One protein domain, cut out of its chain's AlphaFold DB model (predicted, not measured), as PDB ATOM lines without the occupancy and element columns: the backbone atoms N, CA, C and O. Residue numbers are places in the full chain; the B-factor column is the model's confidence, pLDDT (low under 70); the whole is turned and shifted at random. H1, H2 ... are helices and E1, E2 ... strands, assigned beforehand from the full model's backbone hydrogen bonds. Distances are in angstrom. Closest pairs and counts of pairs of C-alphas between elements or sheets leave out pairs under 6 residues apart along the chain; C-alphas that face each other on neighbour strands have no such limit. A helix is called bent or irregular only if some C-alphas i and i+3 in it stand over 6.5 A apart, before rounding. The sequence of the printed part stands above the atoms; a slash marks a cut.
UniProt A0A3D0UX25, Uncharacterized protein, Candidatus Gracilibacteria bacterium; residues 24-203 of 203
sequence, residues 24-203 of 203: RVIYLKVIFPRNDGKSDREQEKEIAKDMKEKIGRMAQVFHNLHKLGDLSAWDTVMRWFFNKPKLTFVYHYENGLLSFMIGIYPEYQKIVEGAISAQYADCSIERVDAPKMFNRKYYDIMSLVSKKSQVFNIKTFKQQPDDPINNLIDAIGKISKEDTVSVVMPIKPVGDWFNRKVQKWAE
ATOM      1  N   ARG A  24     157.880 224.618 218.063       92.19
ATOM      2  CA  ARG A  24     159.082 225.215 217.468       92.19
ATOM      3  C   ARG A  24     160.220 225.347 218.472       92.19
ATOM      4  O   ARG A  24     161.340 225.610 218.051       92.19
ATOM      5  N   VAL A  25     159.942 225.225 219.770       93.06
ATOM      6  CA  VAL A  25     160.956 225.384 220.814       93.06
ATOM      7  C   VAL A  25     162.012 224.292 220.677       93.06
ATOM      8  O   VAL A  25     161.698 223.104 220.649       93.06
ATOM      9  N   ILE A  26     163.270 224.712 220.607       95.69
ATOM     10  CA  ILE A  26     164.440 223.837 220.650       95.69
ATOM     11  C   ILE A  26     165.121 223.974 222.005       95.69
ATOM     12  O   ILE A  26     165.037 225.028 222.641       95.69
ATOM     13  N   TYR A  27     165.809 222.921 222.431       96.75
ATOM     14  CA  TYR A  27     166.510 222.887 223.706       96.75
ATOM     15  C   TYR A  27     168.013 222.833 223.465       96.75
ATOM     16  O   TYR A  27     168.505 221.993 222.713       96.75
ATOM     17  N   LEU A  28     168.731 223.755 224.099       96.69
ATOM     18  CA  LEU A  28     170.187 223.789 224.121       96.69
ATOM     19  C   LEU A  28     170.662 223.334 225.499       96.69
ATOM     20  O   LEU A  28     170.391 224.008 226.493       96.69
ATOM     21  N   LYS A  29     171.346 222.196 225.573       96.56
ATOM     22  CA  LYS A  29     172.009 221.716 226.786       96.56
ATOM     23  C   LYS A  29     173.367 222.398 226.903       96.56
ATOM     24  O   LYS A  29     174.152 222.359 225.961       96.56
ATOM     25  N   VAL A  30     173.634 223.014 228.053       94.31
ATOM     26  CA  VAL A  30     174.914 223.686 228.329       94.31
ATOM     27  C   VAL A  30     175.733 222.797 229.256       94.31
ATOM     28  O   VAL A  30     175.263 222.414 230.329       94.31
ATOM     29  N   ILE A  31     176.948 222.456 228.837       91.50
ATOM     30  CA  ILE A  31     177.839 221.525 229.527       91.50
ATOM     31  C   ILE A  31     179.145 222.247 229.827       91.50
ATOM     32  O   ILE A  31     179.785 222.791 228.931       91.50
ATOM     33  N   PHE A  32     179.560 222.228 231.089       84.31
ATOM     34  CA  PHE A  32     180.894 222.665 231.480       84.31
ATOM     35  C   PHE A  32     181.829 221.458 231.586       84.31
ATOM     36  O   PHE A  32     181.410 220.419 232.108       84.31
ATOM     37  N   PRO A  33     183.087 221.573 231.131       77.31
ATOM     38  CA  PRO A  33     184.091 220.556 231.383       77.31
ATOM     39  C   PRO A  33     184.326 220.451 232.891       77.31
ATOM     40  O   PRO A  33     184.331 221.451 233.614       77.31
ATOM     41  N   ARG A  34     184.507 219.225 233.387       66.31
ATOM     42  CA  ARG A  34     184.944 219.016 234.769       66.31
ATOM     43  C   ARG A  34     186.384 219.505 234.891       66.31
ATOM     44  O   ARG A  34     187.279 218.922 234.291       66.31
ATOM     45  N   ASN A  35     186.601 220.558 235.677       57.06
ATOM     46  CA  ASN A  35     187.938 220.896 236.151       57.06
ATOM     47  C   ASN A  35     188.285 219.947 237.302       57.06
ATOM     48  O   ASN A  35     187.846 220.150 238.433       57.06
ATOM     49  N   ASP A  36     189.060 218.906 237.012       46.88
ATOM     50  CA  ASP A  36     189.669 218.065 238.040       46.88
ATOM     51  C   ASP A  36     190.772 218.877 238.743       46.88
ATOM     52  O   ASP A  36     191.819 219.159 238.159       46.88
ATOM     53  N   GLY A  37     190.540 219.313 239.990       43.25
ATOM     54  CA  GLY A  37     191.494 220.202 240.663       43.25
ATOM     55  C   GLY A  37     191.292 220.485 242.156       43.25
ATOM     56  O   GLY A  37     190.909 221.593 242.507       43.25
ATOM     57  N   LYS A  38     191.718 219.517 242.985       40.66
ATOM     58  CA  LYS A  38     192.300 219.615 244.352       40.66
ATOM     59  C   LYS A  38     191.439 220.086 245.546       40.66
ATOM     60  O   LYS A  38     190.496 220.848 245.424       40.66
ATOM     61  N   SER A  39     191.815 219.525 246.698       53.56
ATOM     62  CA  SER A  39     191.106 219.394 247.974       53.56
ATOM     63  C   SER A  39     191.042 220.639 248.867       53.56
ATOM     64  O   SER A  39     191.957 221.455 248.877       53.56
ATOM     65  N   ASP A  40     190.026 220.598 249.733       51.59
ATOM     66  CA  ASP A  40     189.936 221.051 251.128       51.59
ATOM     67  C   ASP A  40     190.100 222.541 251.504       51.59
ATOM     68  O   ASP A  40     191.184 223.101 251.630       51.59
ATOM     69  N   ARG A  41     188.938 223.102 251.877       51.94
ATOM     70  CA  ARG A  41     188.629 223.986 253.024       51.94
ATOM     71  C   ARG A  41     189.272 225.374 253.161       51.94
ATOM     72  O   ARG A  41     188.618 226.235 253.743       51.94
ATOM     73  N   GLU A  42     190.434 225.673 252.588       46.22
ATOM     74  CA  GLU A  42     190.906 227.075 252.442       46.22
ATOM     75  C   GLU A  42     190.322 227.754 251.190       46.22
ATOM     76  O   GLU A  42     190.203 228.977 251.102       46.22
ATOM     77  N   GLN A  43     189.836 226.928 250.268       51.69
ATOM     78  CA  GLN A  43     189.247 227.310 248.996       51.69
ATOM     79  C   GLN A  43     187.902 228.047 249.159       51.69
ATOM     80  O   GLN A  43     187.578 228.880 248.330       51.69
ATOM     81  N   GLU A  44     187.118 227.832 250.222       51.59
ATOM     82  CA  GLU A  44     185.721 228.313 250.310       51.59
ATOM     83  C   GLU A  44     185.551 229.847 250.226       51.59
ATOM     84  O   GLU A  44     184.594 230.328 249.615       51.59
ATOM     85  N   LYS A  45     186.478 230.645 250.781       51.16
ATOM     86  CA  LYS A  45     186.402 232.123 250.711       51.16
ATOM     87  C   LYS A  45     186.889 232.687 249.375       51.16
ATOM     88  O   LYS A  45     186.310 233.660 248.885       51.16
ATOM     89  N   GLU A  46     187.915 232.086 248.775       53.22
ATOM     90  CA  GLU A  46     188.344 232.427 247.413       53.22
ATOM     91  C   GLU A  46     187.314 231.953 246.382       53.22
ATOM     92  O   GLU A  46     186.970 232.720 245.488       53.22
ATOM     93  N   ILE A  47     186.707 230.779 246.592       54.62
ATOM     94  CA  ILE A  47     185.569 230.247 245.837       54.62
ATOM     95  C   ILE A  47     184.384 231.198 245.933       54.62
ATOM     96  O   ILE A  47     183.781 231.466 244.910       54.62
ATOM     97  N   ALA A  48     184.039 231.760 247.097       54.56
ATOM     98  CA  ALA A  48     182.915 232.698 247.192       54.56
ATOM     99  C   ALA A  48     183.160 234.004 246.404       54.56
ATOM    100  O   ALA A  48     182.234 234.559 245.800       54.56
ATOM    101  N   LYS A  49     184.405 234.504 246.382       59.16
ATOM    102  CA  LYS A  49     184.794 235.683 245.588       59.16
ATOM    103  C   LYS A  49     184.809 235.362 244.087       59.16
ATOM    104  O   LYS A  49     184.206 236.105 243.314       59.16
ATOM    105  N   ASP A  50     185.402 234.234 243.710       66.75
ATOM    106  CA  ASP A  50     185.422 233.679 242.349       66.75
ATOM    107  C   ASP A  50     184.004 233.322 241.859       66.75
ATOM    108  O   ASP A  50     183.647 233.540 240.710       66.75
ATOM    109  N   MET A  51     183.115 232.894 242.751       69.31
ATOM    110  CA  MET A  51     181.706 232.614 242.474       69.31
ATOM    111  C   MET A  51     180.932 233.899 242.201       69.31
ATOM    112  O   MET A  51     180.192 233.966 241.224       69.31
ATOM    113  N   LYS A  52     181.104 234.951 243.014       73.06
ATOM    114  CA  LYS A  52     180.491 236.259 242.718       73.06
ATOM    115  C   LYS A  52     180.990 236.818 241.389       73.06
ATOM    116  O   LYS A  52     180.209 237.457 240.685       73.06
ATOM    117  N   GLU A  53     182.242 236.554 241.029       76.19
ATOM    118  CA  GLU A  53     182.787 236.897 239.718       76.19
ATOM    119  C   GLU A  53     182.151 236.056 238.596       76.19
ATOM    120  O   GLU A  53     181.631 236.620 237.634       76.19
ATOM    121  N   LYS A  54     182.090 234.727 238.744       74.75
ATOM    122  CA  LYS A  54     181.476 233.784 237.790       74.75
ATOM    123  C   LYS A  54     179.987 234.051 237.567       74.75
ATOM    124  O   LYS A  54     179.545 234.108 236.421       74.75
ATOM    125  N   ILE A  55     179.221 234.278 238.636       77.06
ATOM    126  CA  ILE A  55     177.814 234.706 238.567       77.06
ATOM    127  C   ILE A  55     177.727 236.128 237.987       77.06
ATOM    128  O   ILE A  55     176.810 236.444 237.231       77.06
ATOM    129  N   GLY A  56     178.707 236.987 238.277       80.31
ATOM    130  CA  GLY A  56     178.834 238.316 237.683       80.31
ATOM    131  C   GLY A  56     178.943 238.284 236.156       80.31
ATOM    132  O   GLY A  56     178.272 239.071 235.490       80.31
ATOM    133  N   ARG A  57     179.697 237.334 235.586       84.12
ATOM    134  CA  ARG A  57     179.776 237.114 234.126       84.12
ATOM    135  C   ARG A  57     178.419 236.729 233.531       84.12
ATOM    136  O   ARG A  57     178.059 237.207 232.454       84.12
ATOM    137  N   MET A  58     177.595 235.985 234.274       86.25
ATOM    138  CA  MET A  58     176.228 235.651 233.855       86.25
ATOM    139  C   MET A  58     175.330 236.890 233.712       86.25
ATOM    140  O   MET A  58     174.396 236.884 232.910       86.25
ATOM    141  N   ALA A  59     175.623 237.990 234.418       85.81
ATOM    142  CA  ALA A  59     174.897 239.246 234.225       85.81
ATOM    143  C   ALA A  59     175.081 239.805 232.804       85.81
ATOM    144  O   ALA A  59     174.131 240.344 232.237       85.81
ATOM    145  N   GLN A  60     176.265 239.629 232.203       86.56
ATOM    146  CA  GLN A  60     176.516 240.023 230.812       86.56
ATOM    147  C   GLN A  60     175.771 239.121 229.829       86.56
ATOM    148  O   GLN A  60     175.171 239.619 228.875       86.56
ATOM    149  N   VAL A  61     175.719 237.810 230.094       90.12
ATOM    150  CA  VAL A  61     174.874 236.895 229.313       90.12
ATOM    151  C   VAL A  61     173.419 237.351 229.387       90.12
ATOM    152  O   VAL A  61     172.792 237.562 228.355       90.12
ATOM    153  N   PHE A  62     172.890 237.600 230.587       87.56
ATOM    154  CA  PHE A  62     171.509 238.047 230.775       87.56
ATOM    155  C   PHE A  62     171.219 239.386 230.078       87.56
ATOM    156  O   PHE A  62     170.151 239.555 229.488       87.56
ATOM    157  N   HIS A  63     172.179 240.314 230.074       86.44
ATOM    158  CA  HIS A  63     172.083 241.562 229.320       86.44
ATOM    159  C   HIS A  63     171.983 241.319 227.803       86.44
ATOM    160  O   HIS A  63     171.142 241.919 227.137       86.44
ATOM    161  N   ASN A  64     172.778 240.398 227.254       87.75
ATOM    162  CA  ASN A  64     172.692 240.025 225.839       87.75
ATOM    163  C   ASN A  64     171.368 239.318 225.505       87.75
ATOM    164  O   ASN A  64     170.773 239.589 224.464       87.75
ATOM    165  N   LEU A  65     170.856 238.478 226.408       88.56
ATOM    166  CA  LEU A  65     169.544 237.840 226.255       88.56
ATOM    167  C   LEU A  65     168.392 238.855 226.308       88.56
ATOM    168  O   LEU A  65     167.384 238.675 225.626       88.56
ATOM    169  N   HIS A  66     168.524 239.944 227.073       85.31
ATOM    170  CA  HIS A  66     167.531 241.028 227.094       85.31
ATOM    171  C   HIS A  66     167.398 241.707 225.721       85.31
ATOM    172  O   HIS A  66     166.277 241.925 225.254       85.31
ATOM    173  N   LYS A  67     168.521 241.907 225.016       81.94
ATOM    174  CA  LYS A  67     168.551 242.489 223.660       81.94
ATOM    175  C   LYS A  67     167.807 241.664 222.611       81.94
ATOM    176  O   LYS A  67     167.452 242.215 221.573       81.94
ATOM    177  N   LEU A  68     167.495 240.390 222.878       81.19
ATOM    178  CA  LEU A  68     166.661 239.575 221.985       81.19
ATOM    179  C   LEU A  68     165.298 240.235 221.695       81.19
ATOM    180  O   LEU A  68     164.696 239.980 220.657       81.19
ATOM    181  N   GLY A  69     164.793 241.069 222.614       71.12
ATOM    182  CA  GLY A  69     163.534 241.799 222.445       71.12
ATOM    183  C   GLY A  69     163.598 243.026 221.533       71.12
ATOM    184  O   GLY A  69     162.542 243.577 221.230       71.12
ATOM    185  N   ASP A  70     164.799 243.439 221.124       74.12
ATOM    186  CA  ASP A  70     165.080 244.680 220.388       74.12
ATOM    187  C   ASP A  70     165.894 244.440 219.103       74.12
ATOM    188  O   ASP A  70     166.403 245.384 218.507       74.12
ATOM    189  N   LEU A  71     166.028 243.185 218.653       73.25
ATOM    190  CA  LEU A  71     166.855 242.827 217.489       73.25
ATOM    191  C   LEU A  71     166.348 243.431 216.176       73.25
ATOM    192  O   LEU A  71     167.133 243.720 215.277       73.25
ATOM    193  N   SER A  72     165.032 243.590 216.047       76.25
ATOM    194  CA  SER A  72     164.393 244.138 214.857       76.25
ATOM    195  C   SER A  72     163.114 244.898 215.211       76.25
ATOM    196  O   SER A  72     162.520 244.709 216.281       76.25
ATOM    197  N   ALA A  73     162.644 245.744 214.289       76.62
ATOM    198  CA  ALA A  73     161.336 246.388 214.414       76.62
ATOM    199  C   ALA A  73     160.216 245.341 214.556       76.62
ATOM    200  O   ALA A  73     159.284 245.526 215.340       76.62
ATOM    201  N   TRP A  74     160.349 244.202 213.867       78.75
ATOM    202  CA  TRP A  74     159.425 243.082 213.992       78.75
ATOM    203  C   TRP A  74     159.475 242.443 215.381       78.75
ATOM    204  O   TRP A  74     158.425 242.238 215.982       78.75
ATOM    205  N   ASP A  75     160.660 242.202 215.947       74.00
ATOM    206  CA  ASP A  75     160.797 241.666 217.310       74.00
ATOM    207  C   ASP A  75     160.229 242.632 218.355       74.00
ATOM    208  O   ASP A  75     159.524 242.202 219.268       74.00
ATOM    209  N   THR A  76     160.418 243.941 218.176       76.56
ATOM    210  CA  THR A  76     159.811 244.969 219.035       76.56
ATOM    211  C   THR A  76     158.279 244.907 218.999       76.56
ATOM    212  O   THR A  76     157.626 244.940 220.050       76.56
ATOM    213  N   VAL A  77     157.695 244.771 217.803       78.50
ATOM    214  CA  VAL A  77     156.246 244.603 217.610       78.50
ATOM    215  C   VAL A  77     155.768 243.292 218.241       78.50
ATOM    216  O   VAL A  77     154.808 243.293 219.015       78.50
ATOM    217  N   MET A  78     156.467 242.182 217.990       80.19
ATOM    218  CA  MET A  78     156.154 240.865 218.551       80.19
ATOM    219  C   MET A  78     156.276 240.840 220.081       80.19
ATOM    220  O   MET A  78     155.497 240.169 220.760       80.19
ATOM    221  N   ARG A  79     157.186 241.618 220.663       80.62
ATOM    222  CA  ARG A  79     157.294 241.800 222.113       80.62
ATOM    223  C   ARG A  79     156.092 242.509 222.692       80.62
ATOM    224  O   ARG A  79     155.519 242.040 223.677       80.62
ATOM    225  N   TRP A  80     155.679 243.608 222.072       75.50
ATOM    226  CA  TRP A  80     154.547 244.401 222.544       75.50
ATOM    227  C   TRP A  80     153.200 243.672 222.382       75.50
ATOM    228  O   TRP A  80     152.329 243.734 223.270       75.50
ATOM    229  N   PHE A  81     153.042 242.936 221.278       77.69
ATOM    230  CA  PHE A  81     151.812 242.223 220.954       77.69
ATOM    231  C   PHE A  81     151.739 240.793 221.464       77.69
ATOM    232  O   PHE A  81     150.633 240.417 221.814       77.69
ATOM    233  N   PHE A  82     152.836 240.032 221.553       78.25
ATOM    234  CA  PHE A  82     152.835 238.591 221.877       78.25
ATOM    235  C   PHE A  82     153.771 238.194 223.031       78.25
ATOM    236  O   PHE A  82     153.859 237.017 223.378       78.25
ATOM    237  N   ASN A  83     154.452 239.149 223.677       75.06
ATOM    238  CA  ASN A  83     155.474 238.872 224.695       75.06
ATOM    239  C   ASN A  83     156.640 237.991 224.188       75.06
ATOM    240  O   ASN A  83     157.221 237.249 224.980       75.06
ATOM    241  N   LYS A  84     156.966 238.039 222.891       77.44
ATOM    242  CA  LYS A  84     158.168 237.414 222.308       77.44
ATOM    243  C   LYS A  84     159.371 238.367 222.458       77.44
ATOM    244  O   LYS A  84     159.154 239.565 222.378       77.44
ATOM    245  N   PRO A  85     160.619 237.922 222.653       76.06
ATOM    246  CA  PRO A  85     161.106 236.557 222.825       76.06
ATOM    247  C   PRO A  85     160.836 236.002 224.223       76.06
ATOM    248  O   PRO A  85     160.656 236.738 225.194       76.06
ATOM    249  N   LYS A  86     160.837 234.672 224.305       83.12
ATOM    250  CA  LYS A  86     160.744 233.905 225.546       83.12
ATOM    251  C   LYS A  86     161.908 232.934 225.579       83.12
ATOM    252  O   LYS A  86     162.222 232.327 224.556       83.12
ATOM    253  N   LEU A  87     162.525 232.816 226.742       91.25
ATOM    254  CA  LEU A  87     163.538 231.814 227.018       91.25
ATOM    255  C   LEU A  87     163.066 231.012 228.216       91.25
ATOM    256  O   LEU A  87     162.435 231.558 229.117       91.25
ATOM    257  N   THR A  88     163.361 229.727 228.228       93.88
ATOM    258  CA  THR A  88     162.985 228.853 229.332       93.88
ATOM    259  C   THR A  88     164.234 228.196 229.863       93.88
ATOM    260  O   THR A  88     164.845 227.392 229.171       93.88
ATOM    261  N   PHE A  89     164.626 228.534 231.082       94.50
ATOM    262  CA  PHE A  89     165.687 227.807 231.763       94.50
ATOM    263  C   PHE A  89     165.100 226.552 232.391       94.50
ATOM    264  O   PHE A  89     164.048 226.608 233.028       94.50
ATOM    265  N   VAL A  90     165.759 225.421 232.178       95.38
ATOM    266  CA  VAL A  90     165.296 224.117 232.636       95.38
ATOM    267  C   VAL A  90     166.436 223.424 233.361       95.38
ATOM    268  O   VAL A  90     167.457 223.105 232.758       95.38
ATOM    269  N   TYR A  91     166.237 223.150 234.646       94.00
ATOM    270  CA  TYR A  91     166.972 222.092 235.329       94.00
ATOM    271  C   TYR A  91     166.160 220.812 235.213       94.00
ATOM    272  O   TYR A  91     164.989 220.808 235.587       94.00
ATOM    273  N   HIS A  92     166.762 219.749 234.696       95.00
ATOM    274  CA  HIS A  92     166.113 218.458 234.509       95.00
ATOM    275  C   HIS A  92     166.968 217.358 235.136       95.00
ATOM    276  O   HIS A  92     168.111 217.152 234.725       95.00
ATOM    277  N   TYR A  93     166.422 216.690 236.147       93.75
ATOM    278  CA  TYR A  93     167.006 215.523 236.790       93.75
ATOM    279  C   TYR A  93     166.340 214.260 236.260       93.75
ATOM    280  O   TYR A  93     165.123 214.102 236.383       93.75
ATOM    281  N   GLU A  94     167.148 213.365 235.704       92.81
ATOM    282  CA  GLU A  94     166.715 212.067 235.196       92.81
ATOM    283  C   GLU A  94     167.876 211.069 235.312       92.81
ATOM    284  O   GLU A  94     169.028 211.408 235.034       92.81
ATOM    285  N   ASN A  95     167.590 209.831 235.732       90.88
ATOM    286  CA  ASN A  95     168.567 208.735 235.811       90.88
ATOM    287  C   ASN A  95     169.834 209.068 236.628       90.88
ATOM    288  O   ASN A  95     170.931 208.593 236.326       90.88
ATOM    289  N   GLY A  96     169.708 209.886 237.676       88.75
ATOM    290  CA  GLY A  96     170.848 210.299 238.498       88.75
ATOM    291  C   GLY A  96     171.696 211.432 237.916       88.75
ATOM    292  O   GLY A  96     172.723 211.762 238.507       88.75
ATOM    293  N   LEU A  97     171.292 212.034 236.794       90.44
ATOM    294  CA  LEU A  97     171.996 213.144 236.160       90.44
ATOM    295  C   LEU A  97     171.137 214.410 236.180       90.44
ATOM    296  O   LEU A  97     170.028 214.430 235.653       90.44
ATOM    297  N   LEU A  98     171.689 215.492 236.730       92.12
ATOM    298  CA  LEU A  98     171.110 216.828 236.623       92.12
ATOM    299  C   LEU A  98     171.679 217.538 235.390       92.12
ATOM    300  O   LEU A  98     172.881 217.775 235.299       92.12
ATOM    301  N   SER A  99     170.811 217.889 234.447       93.38
ATOM    302  CA  SER A  99     171.153 218.646 233.241       93.38
ATOM    303  C   SER A  99     170.556 220.049 233.292       93.38
ATOM    304  O   SER A  99     169.419 220.230 233.725       93.38
ATOM    305  N   PHE A 100     171.305 221.035 232.798       93.94
ATOM    306  CA  PHE A 100     170.806 222.386 232.557       93.94
ATOM    307  C   PHE A 100     170.582 222.601 231.059       93.94
ATOM    308  O   PHE A 100     171.460 222.331 230.237       93.94
ATOM    309  N   MET A 101     169.390 223.072 230.706       96.19
ATOM    310  CA  MET A 101     168.969 223.300 229.330       96.19
ATOM    311  C   MET A 101     168.290 224.662 229.189       96.19
ATOM    312  O   MET A 101     167.678 225.180 230.125       96.19
ATOM    313  N   ILE A 102     168.355 225.224 227.987       95.94
ATOM    314  CA  ILE A 102     167.710 226.482 227.627       95.94
ATOM    315  C   ILE A 102     166.769 226.216 226.450       95.94
ATOM    316  O   ILE A 102     167.209 225.912 225.343       95.94
ATOM    317  N   GLY A 103     165.466 226.331 226.698       95.56
ATOM    318  CA  GLY A 103     164.412 226.278 225.690       95.56
ATOM    319  C   GLY A 103     164.238 227.634 225.009       95.56
ATOM    320  O   GLY A 103     163.929 228.626 225.675       95.56
ATOM    321  N   ILE A 104     164.426 227.684 223.692       94.12
ATOM    322  CA  ILE A 104     164.366 228.911 222.885       94.12
ATOM    323  C   ILE A 104     163.698 228.662 221.534       94.12
ATOM    324  O   ILE A 104     163.570 227.527 221.083       94.12
ATOM    325  N   TYR A 105     163.312 229.738 220.851       92.19
ATOM    326  CA  TYR A 105     162.952 229.644 219.438       92.19
ATOM    327  C   TYR A 105     164.207 229.497 218.554       92.19
ATOM    328  O   TYR A 105     165.236 230.094 218.884       92.19
ATOM    329  N   PRO A 106     164.140 228.770 217.418       91.75
ATOM    330  CA  PRO A 106     165.303 228.472 216.579       91.75
ATOM    331  C   PRO A 106     166.013 229.721 216.052       91.75
ATOM    332  O   PRO A 106     167.237 229.752 215.969       91.75
ATOM    333  N   GLU A 107     165.261 230.785 215.757       89.88
ATOM    334  CA  GLU A 107     165.810 232.076 215.327       89.88
ATOM    335  C   GLU A 107     166.764 232.720 216.347       89.88
ATOM    336  O   GLU A 107     167.602 233.537 215.968       89.88
ATOM    337  N   TYR A 108     166.678 232.346 217.628       90.88
ATOM    338  CA  TYR A 108     167.522 232.892 218.691       90.88
ATOM    339  C   TYR A 108     168.750 232.027 218.999       90.88
ATOM    340  O   TYR A 108     169.593 232.461 219.779       90.88
ATOM    341  N   GLN A 109     168.897 230.852 218.370       93.31
ATOM    342  CA  GLN A 109     169.966 229.890 218.666       93.31
ATOM    343  C   GLN A 109     171.359 230.517 218.622       93.31
ATOM    344  O   GLN A 109     172.047 230.546 219.638       93.31
ATOM    345  N   LYS A 110     171.737 231.105 217.480       92.19
ATOM    346  CA  LYS A 110     173.073 231.691 217.284       92.19
ATOM    347  C   LYS A 110     173.387 232.807 218.282       92.19
ATOM    348  O   LYS A 110     174.530 232.971 218.689       92.19
ATOM    349  N   ILE A 111     172.374 233.587 218.664       91.19
ATOM    350  CA  ILE A 111     172.548 234.710 219.593       91.19
ATOM    351  C   ILE A 111     172.746 234.188 221.015       91.19
ATOM    352  O   ILE A 111     173.599 234.693 221.736       91.19
ATOM    353  N   VAL A 112     171.977 233.172 221.411       92.94
ATOM    354  CA  VAL A 112     172.079 232.550 222.736       92.94
ATOM    355  C   VAL A 112     173.402 231.803 222.879       92.94
ATOM    356  O   VAL A 112     174.097 232.016 223.867       92.94
ATOM    357  N   GLU A 113     173.789 231.010 221.877       93.94
ATOM    358  CA  GLU A 113     175.095 230.342 221.824       93.94
ATOM    359  C   GLU A 113     176.231 231.363 221.919       93.94
ATOM    360  O   GLU A 113     177.045 231.291 222.834       93.94
ATOM    361  N   GLY A 114     176.224 232.386 221.057       92.88
ATOM    362  CA  GLY A 114     177.241 233.437 221.077       92.88
ATOM    363  C   GLY A 114     177.304 234.194 222.407       92.88
ATOM    364  O   GLY A 114     178.394 234.481 222.897       92.88
ATOM    365  N   ALA A 115     176.159 234.488 223.031       92.56
ATOM    366  CA  ALA A 115     176.113 235.172 224.322       92.56
ATOM    367  C   ALA A 115     176.725 234.336 225.455       92.56
ATOM    368  O   ALA A 115     177.399 234.900 226.317       92.56
ATOM    369  N   ILE A 116     176.494 233.020 225.455       93.00
ATOM    370  CA  ILE A 116     177.042 232.098 226.455       93.00
ATOM    371  C   ILE A 116     178.532 231.873 226.192       93.00
ATOM    372  O   ILE A 116     179.338 232.116 227.088       93.00
ATOM    373  N   SER A 117     178.918 231.503 224.967       91.75
ATOM    374  CA  SER A 117     180.313 231.236 224.595       91.75
ATOM    375  C   SER A 117     181.220 232.460 224.764       91.75
ATOM    376  O   SER A 117     182.394 232.306 225.084       91.75
ATOM    377  N   ALA A 118     180.689 233.681 224.630       91.31
ATOM    378  CA  ALA A 118     181.448 234.908 224.890       91.31
ATOM    379  C   ALA A 118     181.866 235.078 226.363       91.31
ATOM    380  O   ALA A 118     182.838 235.777 226.637       91.31
ATOM    381  N   GLN A 119     181.125 234.498 227.314       89.62
ATOM    382  CA  GLN A 119     181.431 234.580 228.752       89.62
ATOM    383  C   GLN A 119     182.012 233.276 229.310       89.62
ATOM    384  O   GLN A 119     182.751 233.300 230.297       89.62
ATOM    385  N   TYR A 120     181.695 232.153 228.668       88.44
ATOM    386  CA  TYR A 120     182.072 230.803 229.060       88.44
ATOM    387  C   TYR A 120     182.674 230.075 227.851       88.44
ATOM    388  O   TYR A 120     182.021 229.240 227.231       88.44
ATOM    389  N   ALA A 121     183.916 230.416 227.499       84.81
ATOM    390  CA  ALA A 121     184.585 229.879 226.310       84.81
ATOM    391  C   ALA A 121     184.743 228.349 226.346       84.81
ATOM    392  O   ALA A 121     184.666 227.701 225.307       84.81
ATOM    393  N   ASP A 122     184.898 227.779 227.541       86.50
ATOM    394  CA  ASP A 122     185.121 226.344 227.722       86.50
ATOM    395  C   ASP A 122     183.823 225.519 227.736       86.50
ATOM    396  O   ASP A 122     183.883 224.300 227.863       86.50
ATOM    397  N   CYS A 123     182.639 226.142 227.652       89.25
ATOM    398  CA  CYS A 123     181.385 225.387 227.667       89.25
ATOM    399  C   CYS A 123     181.068 224.760 226.297       89.25
ATOM    400  O   CYS A 123     181.263 225.373 225.249       89.25
ATOM    401  N   SER A 124     180.520 223.546 226.319       92.44
ATOM    402  CA  SER A 124     179.892 222.915 225.158       92.44
ATOM    403  C   SER A 124     178.395 223.215 225.172       92.44
ATOM    404  O   SER A 124     177.744 223.128 226.218       92.44
ATOM    405  N   ILE A 125     177.844 223.572 224.012       95.44
ATOM    406  CA  ILE A 125     176.411 223.803 223.830       95.44
ATOM    407  C   ILE A 125     175.913 222.824 222.775       95.44
ATOM    408  O   ILE A 125     176.340 222.861 221.624       95.44
ATOM    409  N   GLU A 126     174.995 221.952 223.176       95.62
ATOM    410  CA  GLU A 126     174.479 220.879 222.333       95.62
ATOM    411  C   GLU A 126     172.970 221.017 222.175       95.62
ATOM    412  O   GLU A 126     172.239 221.202 223.151       95.62
ATOM    413  N   ARG A 127     172.472 220.897 220.943       96.19
ATOM    414  CA  ARG A 127     171.031 220.811 220.713       96.19
ATOM    415  C   ARG A 127     170.545 219.422 221.111       96.19
ATOM    416  O   ARG A 127     171.039 218.424 220.595       96.19
ATOM    417  N   VAL A 128     169.552 219.378 221.989       95.88
ATOM    418  CA  VAL A 128     168.953 218.144 222.504       95.88
ATOM    419  C   VAL A 128     167.451 218.121 222.248       95.88
ATOM    420  O   VAL A 128     166.829 219.152 221.967       95.88
ATOM    421  N   ASP A 129     166.868 216.931 222.349       93.56
ATOM    422  CA  ASP A 129     165.420 216.769 222.332       93.56
ATOM    423  C   ASP A 129     164.772 217.405 223.565       93.56
ATOM    424  O   ASP A 129     165.412 217.646 224.592       93.56
ATOM    425  N   ALA A 130     163.471 217.677 223.454       92.06
ATOM    426  CA  ALA A 130     162.702 218.184 224.577       92.06
ATOM    427  C   ALA A 130     162.783 217.203 225.762       92.06
ATOM    428  O   ALA A 130     162.507 216.012 225.581       92.06
ATOM    429  N   PRO A 131     163.133 217.679 226.972       91.31
ATOM    430  CA  PRO A 131     163.220 216.811 228.134       91.31
ATOM    431  C   PRO A 131     161.845 216.229 228.448       91.31
ATOM    432  O   PRO A 131     160.819 216.923 228.409       91.31
ATOM    433  N   LYS A 132     161.816 214.940 228.784       90.56
ATOM    434  CA  LYS A 132     160.579 214.265 229.160       90.56
ATOM    435  C   LYS A 132     160.257 214.591 230.612       90.56
ATOM    436  O   LYS A 132     160.689 213.916 231.538       90.56
ATOM    437  N   MET A 133     159.479 215.652 230.810       88.00
ATOM    438  CA  MET A 133     159.118 216.126 232.152       88.00
ATOM    439  C   MET A 133     158.299 215.099 232.953       88.00
ATOM    440  O   MET A 133     158.351 215.104 234.180       88.00
ATOM    441  N   PHE A 134     157.544 214.235 232.264       87.12
ATOM    442  CA  PHE A 134     156.626 213.269 232.868       87.12
ATOM    443  C   PHE A 134     156.881 211.868 232.306       87.12
ATOM    444  O   PHE A 134     156.377 211.513 231.243       87.12
ATOM    445  N   ASN A 135     157.659 211.069 233.036       83.12
ATOM    446  CA  ASN A 135     157.972 209.684 232.664       83.12
ATOM    447  C   ASN A 135     157.179 208.638 233.462       83.12
ATOM    448  O   ASN A 135     157.241 207.444 233.164       83.12
ATOM    449  N   ARG A 136     156.452 209.060 234.500       85.00
ATOM    450  CA  ARG A 136     155.748 208.178 235.437       85.00
ATOM    451  C   ARG A 136     154.239 208.397 235.372       85.00
ATOM    452  O   ARG A 136     153.768 209.463 234.986       85.00
ATOM    453  N   LYS A 137     153.482 207.368 235.772       86.88
ATOM    454  CA  LYS A 137     152.009 207.404 235.817       86.88
ATOM    455  C   LYS A 137     151.496 208.521 236.725       86.88
ATOM    456  O   LYS A 137     150.515 209.175 236.392       86.88
ATOM    457  N   TYR A 138     152.145 208.696 237.872       87.88
ATOM    458  CA  TYR A 138     151.833 209.754 238.820       87.88
ATOM    459  C   TYR A 138     152.848 210.876 238.655       87.88
ATOM    460  O   TYR A 138     154.051 210.628 238.606       87.88
ATOM    461  N   TYR A 139     152.340 212.096 238.553       90.62
ATOM    462  CA  TYR A 139     153.130 213.308 238.449       90.62
ATOM    463  C   TYR A 139     152.394 214.440 239.158       90.62
ATOM    464  O   TYR A 139     151.167 214.413 239.276       90.62
ATOM    465  N   ASP A 140     153.149 215.434 239.607       91.19
ATOM    466  CA  ASP A 140     152.610 216.652 240.199       91.19
ATOM    467  C   ASP A 140     153.289 217.878 239.581       91.19
ATOM    468  O   ASP A 140     154.425 217.812 239.102       91.19
ATOM    469  N   ILE A 141     152.565 218.993 239.549       92.12
ATOM    470  CA  ILE A 141     153.029 220.262 238.996       92.12
ATOM    471  C   ILE A 141     152.698 221.359 239.997       92.12
ATOM    472  O   ILE A 141     151.538 221.716 240.198       92.12
ATOM    473  N   MET A 142     153.737 221.977 240.549       91.19
ATOM    474  CA  MET A 142     153.591 223.119 241.440       91.19
ATOM    475  C   MET A 142     154.056 224.402 240.752       91.19
ATOM    476  O   MET A 142     155.217 224.540 240.368       91.19
ATOM    477  N   SER A 143     153.153 225.376 240.630       89.44
ATOM    478  CA  SER A 143     153.509 226.717 240.168       89.44
ATOM    479  C   SER A 143     153.977 227.574 241.341       89.44
ATOM    480  O   SER A 143     153.239 227.784 242.304       89.44
ATOM    481  N   LEU A 144     155.201 228.094 241.251       87.19
ATOM    482  CA  LEU A 144     155.758 229.018 242.235       87.19
ATOM    483  C   LEU A 144     155.551 230.463 241.773       87.19
ATOM    484  O   LEU A 144     155.983 230.850 240.688       87.19
ATOM    485  N   VAL A 145     154.913 231.278 242.618       85.12
ATOM    486  CA  VAL A 145     154.658 232.701 242.352       85.12
ATOM    487  C   VAL A 145     155.140 233.539 243.530       85.12
ATOM    488  O   VAL A 145     154.943 233.189 244.694       85.12
ATOM    489  N   SER A 146     155.773 234.674 243.241       82.12
ATOM    490  CA  SER A 146     156.215 235.603 244.277       82.12
ATOM    491  C   SER A 146     155.017 236.201 245.023       82.12
ATOM    492  O   SER A 146     154.133 236.803 244.416       82.12
ATOM    493  N   LYS A 147     155.021 236.114 246.359       85.12
ATOM    494  CA  LYS A 147     154.001 236.763 247.207       85.12
ATOM    495  C   LYS A 147     154.058 238.294 247.120       85.12
ATOM    496  O   LYS A 147     153.037 238.963 247.239       85.12
ATOM    497  N   LYS A 148     155.259 238.852 246.944       83.81
ATOM    498  CA  LYS A 148     155.488 240.294 246.776       83.81
ATOM    499  C   LYS A 148     155.484 240.681 245.297       83.81
ATOM    500  O   LYS A 148     155.687 239.843 244.419       83.81
ATOM    501  N   SER A 149     155.270 241.972 245.043       81.25
ATOM    502  CA  SER A 149     155.390 242.572 243.710       81.25
ATOM    503  C   SER A 149     156.763 242.285 243.098       81.25
ATOM    504  O   SER A 149     157.775 242.371 243.791       81.25
ATOM    505  N   GLN A 150     156.796 242.044 241.785       78.06
ATOM    506  CA  GLN A 150     158.019 241.821 240.997       78.06
ATOM    507  C   GLN A 150     158.987 243.014 241.003       78.06
ATOM    508  O   GLN A 150     160.114 242.891 240.546       78.06
ATOM    509  N   VAL A 151     158.533 244.174 241.485       79.25
ATOM    510  CA  VAL A 151     159.371 245.363 241.683       79.25
ATOM    511  C   VAL A 151     160.411 245.143 242.786       79.25
ATOM    512  O   VAL A 151     161.481 245.742 242.751       79.25
ATOM    513  N   PHE A 152     160.122 244.268 243.752       79.00
ATOM    514  CA  PHE A 152     161.083 243.894 244.778       79.00
ATOM    515  C   PHE A 152     161.976 242.768 244.268       79.00
ATOM    516  O   PHE A 152     161.492 241.711 243.859       79.00
ATOM    517  N   ASN A 153     163.286 242.981 244.351       67.56
ATOM    518  CA  ASN A 153     164.255 241.955 244.001       67.56
ATOM    519  C   ASN A 153     164.156 240.774 244.976       67.56
ATOM    520  O   ASN A 153     164.061 240.948 246.194       67.56
ATOM    521  N   ILE A 154     164.245 239.561 244.437       68.19
ATOM    522  CA  ILE A 154     164.636 238.388 245.223       68.19
ATOM    523  C   ILE A 154     166.098 238.621 245.638       68.19
ATOM    524  O   ILE A 154     166.856 239.201 244.855       68.19
ATOM    525  N   LYS A 155     166.484 238.244 246.868       66.50
ATOM    526  CA  LYS A 155     167.852 238.446 247.389       66.50
ATOM    527  C   LYS A 155     168.880 238.107 246.307       66.50
ATOM    528  O   LYS A 155     168.908 236.984 245.809       66.50
ATOM    529  N   THR A 156     169.686 239.094 245.927       69.88
ATOM    530  CA  THR A 156     170.659 238.922 244.841       69.88
ATOM    531  C   THR A 156     171.845 238.096 245.326       69.88
ATOM    532  O   THR A 156     172.173 238.129 246.512       69.88
ATOM    533  N   PHE A 157     172.540 237.411 244.414       70.94
ATOM    534  CA  PHE A 157     173.752 236.638 244.731       70.94
ATOM    535  C   PHE A 157     174.823 237.470 245.466       70.94
ATOM    536  O   PHE A 157     175.613 236.941 246.239       70.94
ATOM    537  N   LYS A 158     174.825 238.800 245.289       72.62
ATOM    538  CA  LYS A 158     175.733 239.715 246.000       72.62
ATOM    539  C   LYS A 158     175.535 239.679 247.518       72.62
ATOM    540  O   LYS A 158     176.511 239.845 248.252       72.62
ATOM    541  N   GLN A 159     174.294 239.470 247.957       74.31
ATOM    542  CA  GLN A 159     173.870 239.452 249.360       74.31
ATOM    543  C   GLN A 159     173.922 238.052 249.986       74.31
ATOM    544  O   GLN A 159     173.650 237.927 251.177       74.31
ATOM    545  N   GLN A 160     174.237 237.014 249.205       73.06
ATOM    546  CA  GLN A 160     174.387 235.650 249.703       73.06
ATOM    547  C   GLN A 160     175.866 235.352 250.010       73.06
ATOM    548  O   GLN A 160     176.752 235.879 249.315       73.06
ATOM    549  N   PRO A 161     176.148 234.574 251.070       70.81
ATOM    550  CA  PRO A 161     177.501 234.119 251.368       70.81
ATOM    551  C   PRO A 161     177.956 233.005 250.408       70.81
ATOM    552  O   PRO A 161     179.135 232.960 250.073       70.81
ATOM    553  N   ASP A 162     177.024 232.180 249.929       73.00
ATOM    554  CA  ASP A 162     177.223 230.973 249.121       73.00
ATOM    555  C   ASP A 162     176.295 230.925 247.884       73.00
ATOM    556  O   ASP A 162     175.418 231.780 247.710       73.00
ATOM    557  N   ASP A 163     176.514 229.954 246.984       75.88
ATOM    558  CA  ASP A 163     175.681 229.772 245.787       75.88
ATOM    559  C   ASP A 163     174.324 229.165 246.181       75.88
ATOM    560  O   ASP A 163     174.278 228.015 246.633       75.88
ATOM    561  N   PRO A 164     173.191 229.858 245.958       76.12
ATOM    562  CA  PRO A 164     171.879 229.275 246.221       76.12
ATOM    563  C   PRO A 164     171.586 228.016 245.387       76.12
ATOM    564  O   PRO A 164     170.717 227.234 245.774       76.12
ATOM    565  N   ILE A 165     172.279 227.800 244.262       81.81
ATOM    566  CA  ILE A 165     172.112 226.612 243.417       81.81
ATOM    567  C   ILE A 165     172.642 225.356 244.114       81.81
ATOM    568  O   ILE A 165     172.056 224.292 243.927       81.81
ATOM    569  N   ASN A 166     173.661 225.450 244.974       81.81
ATOM    570  CA  ASN A 166     174.188 224.280 245.687       81.81
ATOM    571  C   ASN A 166     173.107 223.624 246.553       81.81
ATOM    572  O   ASN A 166     172.884 222.422 246.466       81.81
ATOM    573  N   ASN A 167     172.330 224.437 247.274       83.94
ATOM    574  CA  ASN A 167     171.203 223.952 248.071       83.94
ATOM    575  C   ASN A 167     170.128 223.258 247.212       83.94
ATOM    576  O   ASN A 167     169.506 222.289 247.650       83.94
ATOM    577  N   LEU A 168     169.903 223.742 245.983       84.94
ATOM    578  CA  LEU A 168     168.990 223.103 245.033       84.94
ATOM    579  C   LEU A 168     169.546 221.756 244.551       84.94
ATOM    580  O   LEU A 168     168.804 220.777 244.508       84.94
ATOM    581  N   ILE A 169     170.835 221.699 244.213       86.88
ATOM    582  CA  ILE A 169     171.513 220.475 243.769       86.88
ATOM    583  C   ILE A 169     171.486 219.421 244.879       86.88
ATOM    584  O   ILE A 169     171.126 218.280 244.606       86.88
ATOM    585  N   ASP A 170     171.775 219.797 246.124       88.56
ATOM    586  CA  ASP A 170     171.762 218.887 247.273       88.56
ATOM    587  C   ASP A 170     170.363 218.337 247.572       88.56
ATOM    588  O   ASP A 170     170.206 217.177 247.962       88.56
ATOM    589  N   ALA A 171     169.322 219.156 247.387       89.94
ATOM    590  CA  ALA A 171     167.939 218.703 247.501       89.94
ATOM    591  C   ALA A 171     167.578 217.722 246.376       89.94
ATOM    592  O   ALA A 171     166.978 216.681 246.643       89.94
ATOM    593  N   ILE A 172     167.983 218.022 245.138       89.31
ATOM    594  CA  ILE A 172     167.755 217.153 243.977       89.31
ATOM    595  C   ILE A 172     168.541 215.841 244.098       89.31
ATOM    596  O   ILE A 172     168.032 214.783 243.742       89.31
ATOM    597  N   GLY A 173     169.752 215.872 244.657       86.75
ATOM    598  CA  GLY A 173     170.604 214.694 244.837       86.75
ATOM    599  C   GLY A 173     170.021 213.627 245.771       86.75
ATOM    600  O   GLY A 173     170.468 212.484 245.734       86.75
ATOM    601  N   LYS A 174     169.012 213.975 246.580       90.50
ATOM    602  CA  LYS A 174     168.283 213.046 247.464       90.50
ATOM    603  C   LYS A 174     167.127 212.325 246.765       90.50
ATOM    604  O   LYS A 174     166.522 211.439 247.364       90.50
ATOM    605  N   ILE A 175     166.791 212.720 245.540       90.31
ATOM    606  CA  ILE A 175     165.716 212.113 244.752       90.31
ATOM    607  C   ILE A 175     166.180 210.745 244.237       90.31
ATOM    608  O   ILE A 175     167.356 210.549 243.925       90.31
ATOM    609  N   SER A 176     165.258 209.782 244.160       90.25
ATOM    610  CA  SER A 176     165.543 208.467 243.583       90.25
ATOM    611  C   SER A 176     165.961 208.595 242.118       90.25
ATOM    612  O   SER A 176     165.380 209.375 241.369       90.25
ATOM    613  N   LYS A 177     166.903 207.759 241.663       90.31
ATOM    614  CA  LYS A 177     167.306 207.703 240.242       90.31
ATOM    615  C   LYS A 177     166.149 207.336 239.310       90.31
ATOM    616  O   LYS A 177     166.230 207.596 238.113       90.31
ATOM    617  N   GLU A 178     165.116 206.699 239.852       88.75
ATOM    618  CA  GLU A 178     163.911 206.313 239.123       88.75
ATOM    619  C   GLU A 178     162.931 207.477 238.929       88.75
ATOM    620  O   GLU A 178     162.074 207.411 238.041       88.75
ATOM    621  N   ASP A 179     163.053 208.531 239.730       90.88
ATOM    622  CA  ASP A 179     162.184 209.694 239.663       90.88
ATOM    623  C   ASP A 179     162.786 210.781 238.775       90.88
ATOM    624  O   ASP A 179     164.000 210.909 238.603       90.88
ATOM    625  N   THR A 180     161.898 211.588 238.204       92.56
ATOM    626  CA  THR A 180     162.259 212.736 237.374       92.56
ATOM    627  C   THR A 180     161.796 214.013 238.038       92.56
ATOM    628  O   THR A 180     160.631 214.118 238.422       92.56
ATOM    629  N   VAL A 181     162.672 215.012 238.113       93.06
ATOM    630  CA  VAL A 181     162.309 216.340 238.621       93.06
ATOM    631  C   VAL A 181     162.790 217.411 237.669       93.06
ATOM    632  O   VAL A 181     163.924 217.393 237.202       93.06
ATOM    633  N   SER A 182     161.899 218.358 237.382       93.81
ATOM    634  CA  SER A 182     162.180 219.451 236.462       93.81
ATOM    635  C   SER A 182     161.818 220.786 237.087       93.81
ATOM    636  O   SER A 182     160.677 221.001 237.491       93.81
ATOM    637  N   VAL A 183     162.781 221.704 237.132       93.19
ATOM    638  CA  VAL A 183     162.547 223.099 237.505       93.19
ATOM    639  C   VAL A 183     162.562 223.922 236.230       93.19
ATOM    640  O   VAL A 183     163.593 224.047 235.570       93.19
ATOM    641  N   VAL A 184     161.403 224.478 235.886       93.94
ATOM    642  CA  VAL A 184     161.194 225.238 234.654       93.94
ATOM    643  C   VAL A 184     160.995 226.705 235.009       93.94
ATOM    644  O   VAL A 184     160.064 227.060 235.730       93.94
ATOM    645  N   MET A 185     161.861 227.564 234.482       92.06
ATOM    646  CA  MET A 185     161.827 229.004 234.697       92.06
ATOM    647  C   MET A 185     161.685 229.737 233.358       92.06
ATOM    648  O   MET A 185     162.683 230.024 232.690       92.06
ATOM    649  N   PRO A 186     160.449 230.066 232.951       90.38
ATOM    650  CA  PRO A 186     160.203 230.922 231.803       90.38
ATOM    651  C   PRO A 186     160.592 232.365 232.129       90.38
ATOM    652  O   PRO A 186     160.093 232.964 233.084       90.38
ATOM    653  N   ILE A 187     161.443 232.947 231.297       88.50
ATOM    654  CA  ILE A 187     161.860 234.343 231.364       88.50
ATOM    655  C   ILE A 187     161.579 235.043 230.035       88.50
ATOM    656  O   ILE A 187     161.486 234.431 228.969       88.50
ATOM    657  N   LYS A 188     161.441 236.365 230.093       87.94
ATOM    658  CA  LYS A 188     161.295 237.201 228.904       87.94
ATOM    659  C   LYS A 188     161.925 238.573 229.127       87.94
ATOM    660  O   LYS A 188     161.838 239.089 230.246       87.94
ATOM    661  N   PRO A 189     162.481 239.202 228.083       85.25
ATOM    662  CA  PRO A 189     162.842 240.606 228.142       85.25
ATOM    663  C   PRO A 189     161.612 241.473 228.416       85.25
ATOM    664  O   PRO A 189     160.527 241.258 227.866       85.25
ATOM    665  N   VAL A 190     161.787 242.475 229.271       83.12
ATOM    666  CA  VAL A 190     160.777 243.492 229.578       83.12
ATOM    667  C   VAL A 190     161.299 244.856 229.148       83.12
ATOM    668  O   VAL A 190     162.483 245.135 229.291       83.12
ATOM    669  N   GLY A 191     160.425 245.696 228.590       79.88
ATOM    670  CA  GLY A 191     160.817 247.029 228.126       79.88
ATOM    671  C   GLY A 191     161.066 248.024 229.266       79.88
ATOM    672  O   GLY A 191     160.654 247.801 230.407       79.88
ATOM    673  N   ASP A 192     161.640 249.179 228.925       82.44
ATOM    674  CA  ASP A 192     162.109 250.217 229.865       82.44
ATOM    675  C   ASP A 192     161.041 250.790 230.802       82.44
ATOM    676  O   ASP A 192     161.342 251.397 231.832       82.44
ATOM    677  N   TRP A 193     159.758 250.612 230.476       82.94
ATOM    678  CA  TRP A 193     158.667 250.971 231.381       82.94
ATOM    679  C   TRP A 193     158.785 250.251 232.734       82.94
ATOM    680  O   TRP A 193     158.415 250.829 233.754       82.94
ATOM    681  N   PHE A 194     159.311 249.019 232.754       83.88
ATOM    682  CA  PHE A 194     159.490 248.259 233.986       83.88
ATOM    683  C   PHE A 194     160.579 248.892 234.856       83.88
ATOM    684  O   PHE A 194     160.347 249.102 236.041       83.88
ATOM    685  N   ASN A 195     161.696 249.317 234.258       82.75
ATOM    686  CA  ASN A 195     162.770 250.024 234.967       82.75
ATOM    687  C   ASN A 195     162.265 251.335 235.586       82.75
ATOM    688  O   ASN A 195     162.479 251.578 236.770       82.75
ATOM    689  N   ARG A 196     161.492 252.125 234.827       85.94
ATOM    690  CA  ARG A 196     160.841 253.345 235.342       85.94
ATOM    691  C   ARG A 196     159.873 253.054 236.486       85.94
ATOM    692  O   ARG A 196     159.772 253.835 237.424       85.94
ATOM    693  N   LYS A 197     159.146 251.934 236.420       85.69
ATOM    694  CA  LYS A 197     158.269 251.500 237.512       85.69
ATOM    695  C   LYS A 197     159.080 251.137 238.753       85.69
ATOM    696  O   LYS A 197     158.667 251.512 239.838       85.69
ATOM    697  N   VAL A 198     160.199 250.431 238.608       84.38
ATOM    698  CA  VAL A 198     161.057 250.059 239.741       84.38
ATOM    699  C   VAL A 198     161.650 251.296 240.418       84.38
ATOM    700  O   VAL A 198     161.578 251.390 241.636       84.38
ATOM    701  N   GLN A 199     162.143 252.267 239.644       83.56
ATOM    702  CA  GLN A 199     162.685 253.528 240.173       83.56
ATOM    703  C   GLN A 199     161.665 254.282 241.039       83.56
ATOM    704  O   GLN A 199     161.968 254.618 242.174       83.56
ATOM    705  N   LYS A 200     160.422 254.426 240.563       85.75
ATOM    706  CA  LYS A 200     159.336 255.103 241.301       85.75
ATOM    707  C   LYS A 200     158.921 254.445 242.619       85.75
ATOM    708  O   LYS A 200     158.179 255.045 243.378       85.75
ATOM    709  N   TRP A 201     159.258 253.174 242.814       80.69
ATOM    710  CA  TRP A 201     158.973 252.442 244.053       80.69
ATOM    711  C   TRP A 201     160.182 252.405 244.995       80.69
ATOM    712  O   TRP A 201     160.046 251.930 246.121       80.69
ATOM    713  N   ALA A 202     161.361 252.790 244.499       71.62
ATOM    714  CA  ALA A 202     162.582 252.913 245.282       71.62
ATOM    715  C   ALA A 202     162.752 254.326 245.873       71.62
ATOM    716  O   ALA A 202     163.453 254.462 246.873       71.62
ATOM    717  N   GLU A 203     162.125 255.329 245.249       54.41
ATOM    718  CA  GLU A 203     161.830 256.658 245.815       54.41
ATOM    719  C   GLU A 203     160.719 256.578 246.872       54.41
ATOM    720  O   GLU A 203     160.861 257.259 247.912       54.41
TER     721      GLU A 203
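Overview. This is residues 24 to 203 of the 203 residues of an uncharacterized protein of Candidatus Gracilibacteria bacterium (UniProt A0A3D0UX25). A strongly twisted sheet of five strands has H3 on one face, and the long helix H1 is side by side with H3 over part of its length. H2 turns a corner at the end of H1, H4 grazes the sheet with residues 168 to 172, H5 touches no helix, and residues 34 to 43 stick out. The 180 printed residues include five named helices and five named strands, in the order E1 H1 H2 E2 E3 H3 E4 H4 E5 H5. The sheet's order is E4 E1 E3 E2 E5, all antiparallel, and the class is mixed. The whole is compact, with a radius of gyration of the C-alphas of 18.2 A and spans of 50 by 43 by 36 A.

Arrangement. E1, residues 26 to 31, is the antiparallel neighbour of E4, residues 124 to 128, with N 29 and O 126 within hydrogen-bond range at 2.8 A. On its other side is E3, residues 97 to 104, antiparallel, with N 28 and O 102 at 2.9 A. H1, residues 43 to 70, is not on the sheet, only just, with 4 pairs of C-alphas within 10 A. H2, residues 73 to 82, touches H1 only at the corner, the closest C-alphas being those of Asp 70 and Thr 76, 5.4 A apart. E2, residues 87 to 94, forms a hairpin with E3, with N 88 and O 103 at 2.8 A. E1, H1, H2 and E2 form a split strand-helix-strand unit, two strands running the same way with E3 between them, and its crossover is right-handed. H3, residues 106 to 117, with E3 and E4 forms another, also right-handed, with E1 between the strands. H3 and the sheet make two layers, a helix on one face of a sheet; its height over the sheet is 8.4 A, and it runs along the strands, at 11 degrees to E1 on the local plane. H3 is irregular, with C-alphas 107 and 110 7.5 A apart. H1 touches H3 with residues 61 to 68 alone, at a shallow tilt of 31 degrees, opposite ways; the closest C-alphas are those of Val 61 and Ala 115, 5.4 A apart. H4, residues 164 to 172, only grazes the sheet. E5, residues 181 to 187, is antiparallel to E2, with N 89 and O 185 at 2.9 A. H5, residues 193 to 202, is not on the sheet. In H2 and H5 every O i to N i+4 pair is within hydrogen-bond range; in H1 20 of 24 are, in H3 6 of 8 and in H4 4 of 5.

Along the chain. E1 begins at C-alpha 26 (164.440, 223.837, 220.650). H1 measures 41.3 A from first to last C-alpha, E3 22.0 A and E2 21.6 A. H5 ends at C-alpha 202 (162.582, 252.913, 245.282).

Size, cuts and confidence. The two C-alphas farthest apart are those of Asp 40 and Val 77, at 53.0 A. The printed part has no cut. The links from E1 to H1 and from E4 to H4 are long; the second is residues 129 to 163. The mean pLDDT of the printed part is 82.6, and residues 34 to 51, 153 to 156 and 203 are under 70.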